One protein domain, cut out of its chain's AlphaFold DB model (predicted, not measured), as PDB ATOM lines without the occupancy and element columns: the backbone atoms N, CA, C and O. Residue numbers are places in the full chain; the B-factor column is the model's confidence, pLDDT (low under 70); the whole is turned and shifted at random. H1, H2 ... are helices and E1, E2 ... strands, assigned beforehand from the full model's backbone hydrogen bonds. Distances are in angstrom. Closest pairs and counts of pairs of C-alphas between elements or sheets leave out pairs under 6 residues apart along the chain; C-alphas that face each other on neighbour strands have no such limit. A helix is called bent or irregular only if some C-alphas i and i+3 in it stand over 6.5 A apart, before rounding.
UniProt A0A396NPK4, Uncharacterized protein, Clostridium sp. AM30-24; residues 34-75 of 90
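What this domain is: This is residues 34 to 75 of the 90 residues of an uncharacterized protein of Clostridium sp. AM30-24 (UniProt A0A396NPK4). Picture an open arch with an empty middle: a two-stranded hairpin, E1 and E2, makes one leg, the part of E2 after its bend makes the bridge, and the helix H1 makes the other leg. The two legs have no contact with each other; residues 59 to 65 and 67 to 75 stand free, and so does the hairpin's loop, residues 41 to 46. The printed part has 42 residues with two named strands and one named helix, in the order E1, E2, H1; the sheet's order is E1 - E2, antiparallel, and the class is mixed, helices and strands. The whole is extended, with a radius of gyration of the C-alphas of 15.5 A, and flat, with spans of 40 by 26 by 11 A.

How they stand to each other: Start at Pro 34, where strand E1, residues 34 to 40, begins, and go on through a short link of 6 residues to strand E2, residues 47 to 57. These two form a hairpin, antiparallel, with 170 degrees between their N-to-C directions. Look at C-alphas 34 and 52, which face each other at 4.5 A, and then at C-alphas 40 and 47, which face each other at 5.5 A. Between the strands, N 38 and O 49 are within hydrogen-bond range at 2.8 A, and so are N 51 and O 36 at 3.0 A. At residue 53 you will find that E2 bends by 77 degrees. A tight link of 2 residues then joins E2 to helix H1, residues 60 to 74. In H1 every O i to N i+4 pair is within hydrogen-bond range, and the helix is not bent. E1 and H1 are apart.

Where its parts are: Find C-alpha 34 at (130.745, 158.004, 159.535); from there E1 runs through its 7 residues to Leu 40, 16.0 A from first to last C-alpha. Next find C-alpha 47 at (138.361, 168.510, 151.177), where E2 begins; it is the longest strand, with 11 residues, and measures 26.2 A to the C-alpha of Lys 57. H1 has 15 residues, from Asp 60 to Glu 74, and its length is 21.0 A; its last C-alpha is at (142.284, 142.436, 136.764).

The domain as a whole: Look for the two C-alphas farthest apart at Asp 42, in the link between the strands, and at Asn 75, the last printed residue; they are 40.8 A apart. The first and last printed C-alphas, those of Pro 34 and Asn 75, are 32.3 A apart. The printed part has no cut and no long link. In the B-factor column the mean pLDDT of the printed part of this model is 85.9, and residues 73 to 75 are under 70, where confidence is low.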
ATOM      1  N   PRO A  34     130.368 156.645 159.210       88.88
ATOM      2  CA  PRO A  34     130.745 158.004 159.535       88.88
ATOM      3  C   PRO A  34     129.974 158.493 160.764       88.88
ATOM      4  O   PRO A  34     128.746 158.465 160.792       88.88
ATOM      5  N   LYS A  35     130.695 159.042 161.739       89.19
ATOM      6  CA  LYS A  35     130.134 159.891 162.791       89.19
ATOM      7  C   LYS A  35     129.675 161.236 162.231       89.19
ATOM      8  O   LYS A  35     128.647 161.778 162.628       89.19
ATOM      9  N   ALA A  36     130.487 161.800 161.336       87.12
ATOM     10  CA  ALA A  36     130.244 163.090 160.709       87.12
ATOM     11  C   ALA A  36     130.948 163.184 159.351       87.12
ATOM     12  O   ALA A  36     132.049 162.665 159.165       87.12
ATOM     13  N   VAL A  37     130.325 163.917 158.428       88.31
ATOM     14  CA  VAL A  37     130.932 164.348 157.164       88.31
ATOM     15  C   VAL A  37     131.076 165.864 157.218       88.31
ATOM     16  O   VAL A  37     130.099 166.584 157.411       88.31
ATOM     17  N   LEU A  38     132.304 166.349 157.075       89.00
ATOM     18  CA  LEU A  38     132.659 167.760 157.171       89.00
ATOM     19  C   LEU A  38     133.195 168.232 155.822       89.00
ATOM     20  O   LEU A  38     134.032 167.571 155.211       89.00
ATOM     21  N   ILE A  39     132.752 169.402 155.374       89.94
ATOM     22  CA  ILE A  39     133.309 170.066 154.195       89.94
ATOM     23  C   ILE A  39     134.209 171.190 154.694       89.94
ATOM     24  O   ILE A  39     133.741 172.110 155.364       89.94
ATOM     25  N   LEU A  40     135.501 171.121 154.377       89.75
ATOM     26  CA  LEU A  40     136.437 172.188 154.721       89.75
ATOM     27  C   LEU A  40     136.411 173.258 153.631       89.75
ATOM     28  O   LEU A  40     136.960 173.067 152.547       89.75
ATOM     29  N   THR A  41     135.789 174.395 153.933       86.50
ATOM     30  CA  THR A  41     135.671 175.539 153.013       86.50
ATOM     31  C   THR A  41     136.956 176.354 152.899       86.50
ATOM     32  O   THR A  41     137.188 176.993 151.877       86.50
ATOM     33  N   ASP A  42     137.811 176.292 153.918       90.19
ATOM     34  CA  ASP A  42     138.984 177.167 154.051       90.19
ATOM     35  C   ASP A  42     140.292 176.435 153.694       90.19
ATOM     36  O   ASP A  42     141.400 176.947 153.875       90.19
ATOM     37  N   ALA A  43     140.178 175.199 153.205       87.06
ATOM     38  CA  ALA A  43     141.312 174.404 152.772       87.06
ATOM     39  C   ALA A  43     141.841 174.890 151.412       87.06
ATOM     40  O   ALA A  43     141.101 175.366 150.555       87.06
ATOM     41  N   LYS A  44     143.149 174.712 151.173       90.25
ATOM     42  CA  LYS A  44     143.789 175.066 149.886       90.25
ATOM     43  C   LYS A  44     143.243 174.270 148.691       90.25
ATOM     44  O   LYS A  44     143.461 174.665 147.549       90.25
ATOM     45  N   ILE A  45     142.595 173.141 148.960       90.25
ATOM     46  CA  ILE A  45     141.941 172.260 147.995       90.25
ATOM     47  C   ILE A  45     140.588 171.825 148.576       90.25
ATOM     48  O   ILE A  45     140.483 171.743 149.803       90.25
ATOM     49  N   PRO A  46     139.579 171.506 147.745       89.12
ATOM     50  CA  PRO A  46     138.328 170.934 148.231       89.12
ATOM     51  C   PRO A  46     138.606 169.665 149.037       89.12
ATOM     52  O   PRO A  46     139.243 168.737 148.537       89.12
ATOM     53  N   ALA A  47     138.145 169.636 150.284       90.31
ATOM     54  CA  ALA A  47     138.361 168.510 151.177       90.31
ATOM     55  C   ALA A  47     137.054 168.130 151.871       90.31
ATOM     56  O   ALA A  47     136.437 168.945 152.561       90.31
ATOM     57  N   ILE A  48     136.661 166.872 151.682       90.50
ATOM     58  CA  ILE A  48     135.592 166.224 152.433       90.50
ATOM     59  C   ILE A  48     136.272 165.351 153.483       90.50
ATOM     60  O   ILE A  48     137.061 164.467 153.146       90.50
ATOM     61  N   VAL A  49     136.008 165.634 154.752       89.69
ATOM     62  CA  VAL A  49     136.580 164.927 155.898       89.69
ATOM     63  C   VAL A  49     135.505 164.050 156.510       89.69
ATOM     64  O   VAL A  49     134.379 164.494 156.716       89.69
ATOM     65  N   ILE A  50     135.862 162.803 156.802       92.50
ATOM     66  CA  ILE A  50     134.948 161.812 157.359       92.50
ATOM     67  C   ILE A  50     135.503 161.382 158.710       92.50
ATOM     68  O   ILE A  50     136.573 160.780 158.778       92.50
ATOM     69  N   ASP A  51     134.791 161.739 159.776       90.94
ATOM     70  CA  ASP A  51     135.063 161.239 161.122       90.94
ATOM     71  C   ASP A  51     134.397 159.868 161.261       90.94
ATOM     72  O   ASP A  51     133.204 159.746 160.986       90.94
ATOM     73  N   ILE A  52     135.154 158.835 161.625       92.12
ATOM     74  CA  ILE A  52     134.689 157.440 161.635       92.12
ATOM     75  C   ILE A  52     134.288 157.053 163.057       92.12
ATOM     76  O   ILE A  52     135.085 157.193 163.984       92.12
ATOM     77  N   GLU A  53     133.078 156.516 163.218       90.94
ATOM     78  CA  GLU A  53     132.604 155.990 164.502       90.94
ATOM     79  C   GLU A  53     132.867 154.490 164.633       90.94
ATOM     80  O   GLU A  53     133.543 154.057 165.567       90.94
ATOM     81  N   ASN A  54     132.362 153.698 163.683       89.25
ATOM     82  CA  ASN A  54     132.366 152.240 163.771       89.25
ATOM     83  C   ASN A  54     132.968 151.590 162.526       89.25
ATOM     84  O   ASN A  54     132.908 152.119 161.417       89.25
ATOM     85  N   GLU A  55     133.495 150.381 162.703       92.56
ATOM     86  CA  GLU A  55     133.818 149.463 161.612       92.56
ATOM     87  C   GLU A  55     132.747 148.366 161.558       92.56
ATOM     88  O   GLU A  55     132.521 147.665 162.548       92.56
ATOM     89  N   ARG A  56     132.147 148.151 160.384       92.12
ATOM     90  CA  ARG A  56     131.235 147.033 160.126       92.12
ATOM     91  C   ARG A  56     131.715 146.161 158.973       92.12
ATOM     92  O   ARG A  56     132.545 146.556 158.155       92.12
ATOM     93  N   LYS A  57     131.203 144.931 158.912       91.62
ATOM     94  CA  LYS A  57     131.362 144.101 157.712       91.62
ATOM     95  C   LYS A  57     130.516 144.680 156.580       91.62
ATOM     96  O   LYS A  57     129.460 145.258 156.843       91.62
ATOM     97  N   MET A  58     131.011 144.526 155.358       91.25
ATOM     98  CA  MET A  58     130.189 144.723 154.169       91.25
ATOM     99  C   MET A  58     129.035 143.725 154.167       91.25
ATOM    100  O   MET A  58     129.188 142.612 154.685       91.25
ATOM    101  N   ASP A  59     127.902 144.137 153.616       90.94
ATOM    102  CA  ASP A  59     126.829 143.208 153.275       90.94
ATOM    103  C   ASP A  59     127.123 142.472 151.952       90.94
ATOM    104  O   ASP A  59     128.180 142.652 151.328       90.94
ATOM    105  N   ASP A  60     126.216 141.576 151.567       90.50
ATOM    106  CA  ASP A  60     126.383 140.726 150.388       90.50
ATOM    107  C   ASP A  60     126.359 141.545 149.086       90.50
ATOM    108  O   ASP A  60     127.097 141.232 148.150       90.50
ATOM    109  N   GLU A  61     125.570 142.625 149.035       88.25
ATOM    110  CA  GLU A  61     125.480 143.505 147.865       88.25
ATOM    111  C   GLU A  61     126.765 144.328 147.706       88.25
ATOM    112  O   GLU A  61     127.376 144.339 146.635       88.25
ATOM    113  N   GLU A  62     127.241 144.952 148.786       87.00
ATOM    114  CA  GLU A  62     128.499 145.704 148.823       87.00
ATOM    115  C   GLU A  62     129.703 144.821 148.472       87.00
ATOM    116  O   GLU A  62     130.622 145.252 147.766       87.00
ATOM    117  N   THR A  63     129.694 143.572 148.941       87.75
ATOM    118  CA  THR A  63     130.737 142.587 148.635       87.75
ATOM    119  C   THR A  63     130.738 142.223 147.152       87.75
ATOM    120  O   THR A  63     131.802 142.257 146.529       87.75
ATOM    121  N   ALA A  64     129.568 141.950 146.567       87.31
ATOM    122  CA  ALA A  64     129.444 141.595 145.154       87.31
ATOM    123  C   ALA A  64     129.927 142.721 144.225       87.31
ATOM    124  O   ALA A  64     130.668 142.458 143.274       87.31
ATOM    125  N   VAL A  65     129.584 143.977 144.534       85.38
ATOM    126  CA  VAL A  65     130.054 145.150 143.773       85.38
ATOM    127  C   VAL A  65     131.578 145.273 143.835       85.38
ATOM    128  O   VAL A  65     132.224 145.540 142.818       85.38
ATOM    129  N   CYS A  66     132.181 145.049 145.008       84.94
ATOM    130  CA  CYS A  66     133.638 145.071 145.141       84.94
ATOM    131  C   CYS A  66     134.305 143.959 144.316       84.94
ATOM    132  O   CYS A  66     135.321 144.214 143.675       84.94
ATOM    133  N   GLU A  67     133.739 142.753 144.303       86.50
ATOM    134  CA  GLU A  67     134.261 141.607 143.545       86.50
ATOM    135  C   GLU A  67     134.151 141.779 142.029       86.50
ATOM    136  O   GLU A  67     135.006 141.304 141.283       86.50
ATOM    137  N   GLU A  68     133.098 142.434 141.543       82.44
ATOM    138  CA  GLU A  68     132.980 142.821 140.134       82.44
ATOM    139  C   GLU A  68     134.044 143.858 139.759       82.44
ATOM    140  O   GLU A  68     134.811 143.637 138.825       82.44
ATOM    141  N   CYS A  69     134.180 144.926 140.551       76.88
ATOM    142  CA  CYS A  69     135.181 145.966 140.304       76.88
ATOM    143  C   CYS A  69     136.623 145.431 140.361       76.88
ATOM    144  O   CYS A  69     137.477 145.874 139.595       76.88
ATOM    145  N   GLU A  70     136.911 144.493 141.270       80.00
ATOM    146  CA  GLU A  70     138.215 143.824 141.372       80.00
ATOM    147  C   GLU A  70     138.497 142.972 140.125       80.00
ATOM    148  O   GLU A  70     139.571 143.099 139.536       80.00
ATOM    149  N   ARG A  71     137.518 142.182 139.657       76.56
ATOM    150  CA  ARG A  71     137.644 141.392 138.419       76.56
ATOM    151  C   ARG A  71     137.821 142.261 137.178       76.56
ATOM    152  O   ARG A  71     138.605 141.904 136.304       76.56
ATOM    153  N   ASP A  72     137.131 143.391 137.089       70.88
ATOM    154  CA  ASP A  72     137.277 144.325 135.967       70.88
ATOM    155  C   ASP A  72     138.639 145.031 135.975       70.88
ATOM    156  O   ASP A  72     139.207 145.305 134.917       70.88
ATOM    157  N   ALA A  73     139.194 145.295 137.162       64.62
ATOM    158  CA  ALA A  73     140.538 145.843 137.309       64.62
ATOM    159  C   ALA A  73     141.640 144.824 136.969       64.62
ATOM    160  O   ALA A  73     142.714 145.228 136.526       64.62
ATOM    161  N   GLU A  74     141.389 143.528 137.171       61.75
ATOM    162  CA  GLU A  74     142.284 142.436 136.764       61.75
ATOM    163  C   GLU A  74     142.127 142.079 135.272       61.75
ATOM    164  O   GLU A  74     143.100 141.708 134.622       61.75
ATOM    165  N   ASN A  75     140.942 142.283 134.687       57.66
ATOM    166  CA  ASN A  75     140.665 142.102 133.258       57.66
ATOM    167  C   ASN A  75     140.959 143.372 132.441       57.66
ATOM    168  O   ASN A  75     140.110 143.886 131.702       57.66
TER     169      ASN A  75